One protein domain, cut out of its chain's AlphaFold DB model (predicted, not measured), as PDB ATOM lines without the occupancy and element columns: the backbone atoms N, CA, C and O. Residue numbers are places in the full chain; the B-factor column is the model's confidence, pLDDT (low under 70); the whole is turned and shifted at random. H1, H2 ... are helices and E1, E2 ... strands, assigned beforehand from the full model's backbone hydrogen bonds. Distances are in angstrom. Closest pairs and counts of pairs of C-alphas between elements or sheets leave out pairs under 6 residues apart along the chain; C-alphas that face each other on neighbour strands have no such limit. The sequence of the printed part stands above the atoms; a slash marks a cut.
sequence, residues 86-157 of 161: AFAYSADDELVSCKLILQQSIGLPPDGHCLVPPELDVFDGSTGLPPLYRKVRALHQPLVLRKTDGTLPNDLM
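Overview. This is residues 86 to 157 of the 161 residues of an uncharacterized protein of Exophiala aquamarina CBS 119918 (UniProt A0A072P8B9). A long, twisted hairpin of E1 and E2, with the short strand E3 beside E2 near the hairpin's turn, makes a wall, and the rest of the printed part is mostly loop with two helices. H1 only grazes this sheet, and a long stretch, residues 140 to 153, leads from it to the short H2, which is apart from the sheet and from H1. The printed part has 72 residues, with three named strands followed by two named helices in the order E1 E2 E3 H1 H2; the sheet runs E1, E2, E3, all antiparallel. The class is mixed, helices and strands, with 34 residues, under half, in named elements. The whole is compact, with a radius of gyration of the C-alphas of 12.7 A and spans of 35 by 31 by 20 A.

Along the chain. E1, residues 86 to 93, begins at C-alpha 86 at (50.145, 7.558, -31.097) and is 21.4 A long from first to last C-alpha. E2, residues 98 to 106, is 23.2 A long and bends by 54 degrees at residue 103; its C-alpha 106 is at (54.185, 9.782, -28.438). E3, residues 119 to 121, is 7.2 A long. H1, residues 130 to 139, is 14.3 A long. H2, residues 154 to 157, is 5.5 A long and ends with C-alpha 157 at (39.757, 9.473, -22.004).

Arrangement. E1, E2 and E3 form a meander, each strand the antiparallel neighbour of the one before. E1 and E2 are a hairpin with 160 degrees between their directions; N 90 and O 101 are 2.9 A apart and N 92 and O 99 2.8 A, both within hydrogen-bond range. E2 and E3 are a hairpin at 144 degrees, with N 100 and O 120 within hydrogen-bond range at 2.8 A. E1 and E3 are the edge strands. H1 is only just on the sheet, with 5 pairs of C-alphas within 10 A, and only grazes it with residues 130 to 134. The closest C-alphas of E3 and H1 are those of Asp 121 and Pro 130, 7.4 A apart. H2 is not on the sheet. In H1 each O i to N i+4 pair is within hydrogen-bond range, while H2 is too short for such a pair.

Size, cuts and confidence. The C-alphas farthest apart are those of Glu 94 and Thr 148, at 35.1 A. The printed part has no cut. The link from E1 to E2 is tight, that from E3 to H1 short, and those from E2 to E3, 12 residues, and from H1 to H2, 14 residues, are long. The mean pLDDT of the printed part is 85.9, and residues 126 and 156 are under 70.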
ATOM      1  N   ALA A  86      50.136   8.852 -30.432       91.62
ATOM      2  CA  ALA A  86      50.145   7.558 -31.097       91.62
ATOM      3  C   ALA A  86      50.941   6.561 -30.249       91.62
ATOM      4  O   ALA A  86      51.820   6.949 -29.481       91.62
ATOM      5  N   PHE A  87      50.661   5.275 -30.408       92.31
ATOM      6  CA  PHE A  87      51.436   4.192 -29.812       92.31
ATOM      7  C   PHE A  87      51.328   2.944 -30.684       92.31
ATOM      8  O   PHE A  87      50.353   2.773 -31.419       92.31
ATOM      9  N   ALA A  88      52.353   2.101 -30.638       93.12
ATOM     10  CA  ALA A  88      52.436   0.898 -31.448       93.12
ATOM     11  C   ALA A  88      52.971  -0.270 -30.632       93.12
ATOM     12  O   ALA A  88      53.931  -0.135 -29.874       93.12
ATOM     13  N   TYR A  89      52.352  -1.424 -30.853       92.44
ATOM     14  CA  TYR A  89      52.734  -2.686 -30.251       92.44
ATOM     15  C   TYR A  89      53.231  -3.648 -31.326       92.44
ATOM     16  O   TYR A  89      52.660  -3.713 -32.417       92.44
ATOM     17  N   SER A  90      54.243  -4.443 -30.993       93.31
ATOM     18  CA  SER A  90      54.479  -5.717 -31.670       93.31
ATOM     19  C   SER A  90      53.522  -6.759 -31.103       93.31
ATOM     20  O   SER A  90      53.256  -6.735 -29.902       93.31
ATOM     21  N   ALA A  91      53.045  -7.679 -31.935       91.06
ATOM     22  CA  ALA A  91      52.182  -8.773 -31.510       91.06
ATOM     23  C   ALA A  91      52.897 -10.115 -31.687       91.06
ATOM     24  O   ALA A  91      53.370 -10.415 -32.782       91.06
ATOM     25  N   ASP A  92      52.933 -10.908 -30.622       91.94
ATOM     26  CA  ASP A  92      53.184 -12.346 -30.679       91.94
ATOM     27  C   ASP A  92      51.817 -13.038 -30.733       91.94
ATOM     28  O   ASP A  92      51.115 -13.129 -29.722       91.94
ATOM     29  N   ASP A  93      51.364 -13.355 -31.950       86.25
ATOM     30  CA  ASP A  93      50.004 -13.830 -32.216       86.25
ATOM     31  C   ASP A  93      49.962 -15.357 -32.325       86.25
ATOM     32  O   ASP A  93      50.290 -15.941 -33.359       86.25
ATOM     33  N   GLU A  94      49.513 -15.996 -31.249       85.81
ATOM     34  CA  GLU A  94      49.280 -17.430 -31.173       85.81
ATOM     35  C   GLU A  94      47.774 -17.754 -31.232       85.81
ATOM     36  O   GLU A  94      46.893 -16.893 -31.184       85.81
ATOM     37  N   LEU A  95      47.439 -19.045 -31.324       78.56
ATOM     38  CA  LEU A  95      46.043 -19.507 -31.371       78.56
ATOM     39  C   LEU A  95      45.252 -19.222 -30.084       78.56
ATOM     40  O   LEU A  95      44.033 -19.071 -30.143       78.56
ATOM     41  N   VAL A  96      45.925 -19.201 -28.931       82.62
ATOM     42  CA  VAL A  96      45.297 -19.107 -27.598       82.62
ATOM     43  C   VAL A  96      45.763 -17.900 -26.787       82.62
ATOM     44  O   VAL A  96      45.230 -17.660 -25.707       82.62
ATOM     45  N   SER A  97      46.744 -17.155 -27.293       87.31
ATOM     46  CA  SER A  97      47.283 -15.951 -26.670       87.31
ATOM     47  C   SER A  97      47.657 -14.947 -27.759       87.31
ATOM     48  O   SER A  97      47.954 -15.331 -28.888       87.31
ATOM     49  N   CYS A  98      47.594 -13.656 -27.459       90.50
ATOM     50  CA  CYS A  98      48.137 -12.638 -28.349       90.50
ATOM     51  C   CYS A  98      48.762 -11.564 -27.476       90.50
ATOM     52  O   CYS A  98      48.085 -10.652 -26.989       90.50
ATOM     53  N   LYS A  99      50.063 -11.736 -27.233       91.62
ATOM     54  CA  LYS A  99      50.837 -10.852 -26.369       91.62
ATOM     55  C   LYS A  99      51.288  -9.651 -27.172       91.62
ATOM     56  O   LYS A  99      51.967  -9.784 -28.189       91.62
ATOM     57  N   LEU A 100      50.916  -8.473 -26.704       91.56
ATOM     58  CA  LEU A 100      51.356  -7.212 -27.266       91.56
ATOM     59  C   LEU A 100      52.454  -6.629 -26.382       91.56
ATOM     60  O   LEU A 100      52.277  -6.515 -25.171       91.56
ATOM     61  N   ILE A 101      53.554  -6.213 -27.005       93.44
ATOM     62  CA  ILE A 101      54.673  -5.528 -26.346       93.44
ATOM     63  C   ILE A 101      54.797  -4.133 -26.952       93.44
ATOM     64  O   ILE A 101      54.880  -3.994 -28.177       93.44
ATOM     65  N   LEU A 102      54.754  -3.103 -26.111       93.69
ATOM     66  CA  LEU A 102      54.818  -1.707 -26.529       93.69
ATOM     67  C   LEU A 102      56.199  -1.414 -27.119       93.69
ATOM     68  O   LEU A 102      57.217  -1.587 -26.454       93.69
ATOM     69  N   GLN A 103      56.228  -0.940 -28.361       95.56
ATOM     70  CA  GLN A 103      57.465  -0.624 -29.076       95.56
ATOM     71  C   GLN A 103      57.760   0.874 -29.021       95.56
ATOM     72  O   GLN A 103      58.880   1.294 -28.734       95.56
ATOM     73  N   GLN A 104      56.739   1.698 -29.271       94.56
ATOM     74  CA  GLN A 104      56.861   3.151 -29.263       94.56
ATOM     75  C   GLN A 104      55.563   3.848 -28.866       94.56
ATOM     76  O   GLN A 104      54.464   3.328 -29.063       94.56
ATOM     77  N   SER A 105      55.711   5.061 -28.332       93.12
ATOM     78  CA  SER A 105      54.612   5.978 -28.045       93.12
ATOM     79  C   SER A 105      55.040   7.443 -28.198       93.12
ATOM     80  O   SER A 105      56.222   7.777 -28.099       93.12
ATOM     81  N   ILE A 106      54.070   8.318 -28.463       92.31
ATOM     82  CA  ILE A 106      54.185   9.782 -28.438       92.31
ATOM     83  C   ILE A 106      52.948  10.359 -27.757       92.31
ATOM     84  O   ILE A 106      51.863   9.786 -27.859       92.31
ATOM     85  N   GLY A 107      53.106  11.502 -27.091       88.44
ATOM     86  CA  GLY A 107      51.986  12.225 -26.483       88.44
ATOM     87  C   GLY A 107      51.404  11.588 -25.220       88.44
ATOM     88  O   GLY A 107      50.359  12.034 -24.758       88.44
ATOM     89  N   LEU A 108      52.053  10.560 -24.661       85.50
ATOM     90  CA  LEU A 108      51.683  10.005 -23.360       85.50
ATOM     91  C   LEU A 108      52.299  10.822 -22.212       85.50
ATOM     92  O   LEU A 108      53.350  11.444 -22.407       85.50
ATOM     93  N   PRO A 109      51.689  10.802 -21.010       84.31
ATOM     94  CA  PRO A 109      52.315  11.337 -19.806       84.31
ATOM     95  C   PRO A 109      53.690  10.695 -19.538       84.31
ATOM     96  O   PRO A 109      53.915   9.557 -19.957       84.31
ATOM     97  N   PRO A 110      54.599  11.373 -18.808       81.06
ATOM     98  CA  PRO A 110      55.932  10.841 -18.502       81.06
ATOM     99  C   PRO A 110      55.915   9.464 -17.823       81.06
ATOM    100  O   PRO A 110      56.773   8.634 -18.108       81.06
ATOM    101  N   ASP A 111      54.908   9.212 -16.983       84.25
ATOM    102  CA  ASP A 111      54.724   7.946 -16.261       84.25
ATOM    103  C   ASP A 111      53.917   6.902 -17.067       84.25
ATOM    104  O   ASP A 111      53.545   5.847 -16.551       84.25
ATOM    105  N   GLY A 112      53.630   7.183 -18.342       82.12
ATOM    106  CA  GLY A 112      52.787   6.367 -19.209       82.12
ATOM    107  C   GLY A 112      51.289   6.603 -19.000       82.12
ATOM    108  O   GLY A 112      50.857   7.591 -18.409       82.12
ATOM    109  N   HIS A 113      50.471   5.697 -19.535       81.44
ATOM    110  CA  HIS A 113      49.015   5.750 -19.414       81.44
ATOM    111  C   HIS A 113      48.460   4.342 -19.192       81.44
ATOM    112  O   HIS A 113      48.890   3.402 -19.857       81.44
ATOM    113  N   CYS A 114      47.462   4.178 -18.319       80.31
ATOM    114  CA  CYS A 114      46.908   2.860 -17.959       80.31
ATOM    115  C   CYS A 114      46.323   2.075 -19.151       80.31
ATOM    116  O   CYS A 114      46.213   0.853 -19.116       80.31
ATOM    117  N   LEU A 115      45.963   2.783 -20.219       79.88
ATOM    118  CA  LEU A 115      45.448   2.211 -21.467       79.88
ATOM    119  C   LEU A 115      46.525   1.796 -22.456       79.88
ATOM    120  O   LEU A 115      46.215   1.121 -23.433       79.88
ATOM    121  N   VAL A 116      47.759   2.230 -22.220       86.75
ATOM    122  CA  VAL A 116      48.920   1.892 -23.035       86.75
ATOM    123  C   VAL A 116      49.944   1.193 -22.132       86.75
ATOM    124  O   VAL A 116      51.034   1.723 -21.907       86.75
ATOM    125  N   PRO A 117      49.593   0.034 -21.536       87.94
ATOM    126  CA  PRO A 117      50.517  -0.702 -20.684       87.94
ATOM    127  C   PRO A 117      51.704  -1.224 -21.512       87.94
ATOM    128  O   PRO A 117      51.529  -1.514 -22.698       87.94
ATOM    129  N   PRO A 118      52.901  -1.392 -20.925       90.44
ATOM    130  CA  PRO A 118      54.062  -1.916 -21.647       90.44
ATOM    131  C   PRO A 118      53.828  -3.300 -22.264       90.44
ATOM    132  O   PRO A 118      54.307  -3.577 -23.359       90.44
ATOM    133  N   GLU A 119      53.049  -4.142 -21.585       90.94
ATOM    134  CA  GLU A 119      52.676  -5.480 -22.034       90.94
ATOM    135  C   GLU A 119      51.190  -5.724 -21.757       90.94
ATOM    136  O   GLU A 119      50.666  -5.295 -20.725       90.94
ATOM    137  N   LEU A 120      50.500  -6.408 -22.672       88.69
ATOM    138  CA  LEU A 120      49.134  -6.891 -22.456       88.69
ATOM    139  C   LEU A 120      48.854  -8.138 -23.301       88.69
ATOM    140  O   LEU A 120      49.362  -8.257 -24.412       88.69
ATOM    141  N   ASP A 121      48.007  -9.040 -22.811       89.06
ATOM    142  CA  ASP A 121      47.440 -10.116 -23.628       89.06
ATOM    143  C   ASP A 121      46.026  -9.720 -24.062       89.06
ATOM    144  O   ASP A 121      45.187  -9.345 -23.248       89.06
ATOM    145  N   VAL A 122      45.757  -9.777 -25.362       87.50
ATOM    146  CA  VAL A 122      44.454  -9.451 -25.963       87.50
ATOM    147  C   VAL A 122      43.328 -10.348 -25.437       87.50
ATOM    148  O   VAL A 122      42.157  -9.944 -25.426       87.50
ATOM    149  N   PHE A 123      43.657 -11.587 -25.071       84.81
ATOM    150  CA  PHE A 123      42.689 -12.550 -24.555       84.81
ATOM    151  C   PHE A 123      42.476 -12.416 -23.051       84.81
ATOM    152  O   PHE A 123      41.408 -12.807 -22.569       84.81
ATOM    153  N   ASP A 124      43.433 -11.817 -22.345       79.81
ATOM    154  CA  ASP A 124      43.312 -11.510 -20.930       79.81
ATOM    155  C   ASP A 124      42.556 -10.185 -20.728       79.81
ATOM    156  O   ASP A 124      42.710  -9.202 -21.456       79.81
ATOM    157  N   GLY A 125      41.672 -10.160 -19.737       71.06
ATOM    158  CA  GLY A 125      40.877  -8.982 -19.407       71.06
ATOM    159  C   GLY A 125      39.615  -8.742 -20.256       71.06
ATOM    160  O   GLY A 125      39.454  -9.122 -21.423       71.06
ATOM    161  N   SER A 126      38.656  -8.070 -19.621       68.94
ATOM    162  CA  SER A 126      37.349  -7.703 -20.188       68.94
ATOM    163  C   SER A 126      37.163  -6.190 -20.353       68.94
ATOM    164  O   SER A 126      36.120  -5.748 -20.831       68.94
ATOM    165  N   THR A 127      38.172  -5.390 -20.002       71.75
ATOM    166  CA  THR A 127      38.111  -3.921 -19.934       71.75
ATOM    167  C   THR A 127      39.250  -3.266 -20.715       71.75
ATOM    168  O   THR A 127      40.296  -3.876 -20.902       71.75
ATOM    169  N   GLY A 128      39.080  -2.008 -21.137       77.38
ATOM    170  CA  GLY A 128      40.111  -1.242 -21.854       77.38
ATOM    171  C   GLY A 128      40.167  -1.539 -23.359       77.38
ATOM    172  O   GLY A 128      39.131  -1.698 -24.006       77.38
ATOM    173  N   LEU A 129      41.377  -1.594 -23.922       80.19
ATOM    174  CA  LEU A 129      41.621  -1.872 -25.346       80.19
ATOM    175  C   LEU A 129      41.499  -3.352 -25.787       80.19
ATOM    176  O   LEU A 129      41.101  -3.553 -26.938       80.19
ATOM    177  N   PRO A 130      41.761  -4.394 -24.964       86.50
ATOM    178  CA  PRO A 130      41.697  -5.794 -25.413       86.50
ATOM    179  C   PRO A 130      40.378  -6.205 -26.101       86.50
ATOM    180  O   PRO A 130      40.420  -6.805 -27.181       86.50
ATOM    181  N   PRO A 131      39.176  -5.853 -25.588       87.12
ATOM    182  CA  PRO A 131      37.919  -6.137 -26.292       87.12
ATOM    183  C   PRO A 131      37.816  -5.443 -27.660       87.12
ATOM    184  O   PRO A 131      37.267  -6.010 -28.607       87.12
ATOM    185  N   LEU A 132      38.363  -4.230 -27.782       87.38
ATOM    186  CA  LEU A 132      38.372  -3.466 -29.030       87.38
ATOM    187  C   LEU A 132      39.324  -4.093 -30.048       87.38
ATOM    188  O   LEU A 132      38.958  -4.220 -31.214       87.38
ATOM    189  N   TYR A 133      40.494  -4.560 -29.608       86.25
ATOM    190  CA  TYR A 133      41.428  -5.290 -30.460       86.25
ATOM    191  C   TYR A 133      40.806  -6.590 -30.978       86.25
ATOM    192  O   TYR A 133      40.826  -6.836 -32.182       86.25
ATOM    193  N   ARG A 134      40.161  -7.386 -30.109       88.06
ATOM    194  CA  ARG A 134      39.428  -8.597 -30.533       88.06
ATOM    195  C   ARG A 134      38.369  -8.281 -31.588       88.06
ATOM    196  O   ARG A 134      38.239  -9.014 -32.566       88.06
ATOM    197  N   LYS A 135      37.651  -7.166 -31.426       89.50
ATOM    198  CA  LYS A 135      36.655  -6.699 -32.397       89.50
ATOM    199  C   LYS A 135      37.288  -6.292 -33.730       89.50
ATOM    200  O   LYS A 135      36.794  -6.708 -34.771       89.50
ATOM    201  N   VAL A 136      38.382  -5.527 -33.717       89.38
ATOM    202  CA  VAL A 136      39.135  -5.158 -34.934       89.38
ATOM    203  C   VAL A 136      39.670  -6.402 -35.641       89.38
ATOM    204  O   VAL A 136      39.513  -6.519 -36.854       89.38
ATOM    205  N   ARG A 137      40.231  -7.356 -34.888       84.88
ATOM    206  CA  ARG A 137      40.741  -8.632 -35.407       84.88
ATOM    207  C   ARG A 137      39.640  -9.439 -36.089       84.88
ATOM    208  O   ARG A 137      39.843  -9.895 -37.203       84.88
ATOM    209  N   ALA A 138      38.475  -9.570 -35.455       88.25
ATOM    210  CA  ALA A 138      37.344 -10.304 -36.022       88.25
ATOM    211  C   ALA A 138      36.760  -9.632 -37.278       88.25
ATOM    212  O   ALA A 138      36.276 -10.319 -38.174       88.25
ATOM    213  N   LEU A 139      36.779  -8.297 -37.340       91.75
ATOM    214  CA  LEU A 139      36.198  -7.532 -38.448       91.75
ATOM    215  C   LEU A 139      37.176  -7.280 -39.603       91.75
ATOM    216  O   LEU A 139      36.726  -6.953 -40.698       91.75
ATOM    217  N   HIS A 140      38.487  -7.375 -39.364       87.69
ATOM    218  CA  HIS A 140      39.543  -6.949 -40.292       87.69
ATOM    219  C   HIS A 140      39.342  -5.522 -40.834       87.69
ATOM    220  O   HIS A 140      39.663  -5.221 -41.984       87.69
ATOM    221  N   GLN A 141      38.792  -4.629 -40.008       90.31
ATOM    222  CA  GLN A 141      38.502  -3.245 -40.376       90.31
ATOM    223  C   GLN A 141      38.899  -2.283 -39.252       90.31
ATOM    224  O   GLN A 141      38.769  -2.635 -38.075       90.31
ATOM    225  N   PRO A 142      39.336  -1.053 -39.586       88.75
ATOM    226  CA  PRO A 142      39.576  -0.019 -38.591       88.75
ATOM    227  C   PRO A 142      38.311   0.262 -37.777       88.75
ATOM    228  O   PRO A 142      37.231   0.470 -38.332       88.75
ATOM    229  N   LEU A 143      38.455   0.312 -36.454       90.12
ATOM    230  CA  LEU A 143      37.366   0.671 -35.556       90.12
ATOM    231  C   LEU A 143      37.471   2.153 -35.193       90.12
ATOM    232  O   LEU A 143      38.462   2.591 -34.614       90.12
ATOM    233  N   VAL A 144      36.434   2.923 -35.519       90.31
ATOM    234  CA  VAL A 144      36.324   4.332 -35.123       90.31
ATOM    235  C   VAL A 144      35.475   4.419 -33.862       90.31
ATOM    236  O   VAL A 144      34.328   3.981 -33.866       90.31
ATOM    237  N   LEU A 145      36.033   5.009 -32.805       87.19
ATOM    238  CA  LEU A 145      35.348   5.236 -31.534       87.19
ATOM    239  C   LEU A 145      34.955   6.709 -31.416       87.19
ATOM    240  O   LEU A 145      35.743   7.596 -31.752       87.19
ATOM    241  N   ARG A 146      33.746   6.990 -30.933       88.19
ATOM    242  CA  ARG A 146      33.214   8.348 -30.780       88.19
ATOM    243  C   ARG A 146      32.543   8.508 -29.422       88.19
ATOM    244  O   ARG A 146      31.923   7.593 -28.893       88.19
ATOM    245  N   LYS A 147      32.625   9.720 -28.866       85.12
ATOM    246  CA  LYS A 147      31.854  10.084 -27.663       85.12
ATOM    247  C   LYS A 147      30.360  10.190 -27.968       85.12
ATOM    248  O   LYS A 147      29.534   9.850 -27.134       85.12
ATOM    249  N   THR A 148      30.011  10.648 -29.171       84.06
ATOM    250  CA  THR A 148      28.627  10.952 -29.569       84.06
ATOM    251  C   THR A 148      27.723   9.729 -29.663       84.06
ATOM    252  O   THR A 148      26.523   9.858 -29.461       84.06
ATOM    253  N   ASP A 149      28.280   8.564 -29.994       88.19
ATOM    254  CA  ASP A 149      27.549   7.294 -30.090       88.19
ATOM    255  C   ASP A 149      27.871   6.337 -28.927       88.19
ATOM    256  O   ASP A 149      27.446   5.184 -28.938       88.19
ATOM    257  N   GLY A 150      28.624   6.807 -27.924       84.00
ATOM    258  CA  GLY A 150      29.004   6.032 -26.744       84.00
ATOM    259  C   GLY A 150      30.009   4.904 -26.999       84.00
ATOM    260  O   GLY A 150      30.285   4.134 -26.083       84.00
ATOM    261  N   THR A 151      30.570   4.782 -28.207       86.88
ATOM    262  CA  THR A 151      31.546   3.722 -28.518       86.88
ATOM    263  C   THR A 151      32.921   3.979 -27.905       86.88
ATOM    264  O   THR A 151      33.671   3.028 -27.697       86.88
ATOM    265  N   LEU A 152      33.250   5.238 -27.596       85.50
ATOM    266  CA  LEU A 152      34.451   5.617 -26.852       85.50
ATOM    267  C   LEU A 152      34.150   5.623 -25.342       85.50
ATOM    268  O   LEU A 152      33.433   6.520 -24.889       85.50
ATOM    269  N   PRO A 153      34.691   4.680 -24.545       76.81
ATOM    270  CA  PRO A 153      34.466   4.666 -23.102       76.81
ATOM    271  C   PRO A 153      35.007   5.944 -22.450       76.81
ATOM    272  O   PRO A 153      36.109   6.385 -22.766       76.81
ATOM    273  N   ASN A 154      34.262   6.531 -21.511       74.50
ATOM    274  CA  ASN A 154      34.685   7.768 -20.835       74.50
ATOM    275  C   ASN A 154      35.974   7.579 -20.028       74.50
ATOM    276  O   ASN A 154      36.814   8.475 -19.988       74.50
ATOM    277  N   ASP A 155      36.150   6.397 -19.438       71.38
ATOM    278  CA  ASP A 155      37.373   6.033 -18.722       71.38
ATOM    279  C   ASP A 155      38.573   5.874 -19.669       71.38
ATOM    280  O   ASP A 155      39.704   6.031 -19.230       71.38
ATOM    281  N   LEU A 156      38.334   5.655 -20.975       69.25
ATOM    282  CA  LEU A 156      39.377   5.624 -22.006       69.25
ATOM    283  C   LEU A 156      39.965   7.021 -22.280       69.25
ATOM    284  O   LEU A 156      40.932   7.134 -23.015       69.25
ATOM    285  N   MET A 157      39.348   8.085 -21.763       70.00
ATOM    286  CA  MET A 157      39.757   9.473 -22.004       70.00
ATOM    287  C   MET A 157      40.170  10.208 -20.725       70.00
ATOM    288  O   MET A 157      40.520  11.385 -20.804       70.00
TER     289      MET A 157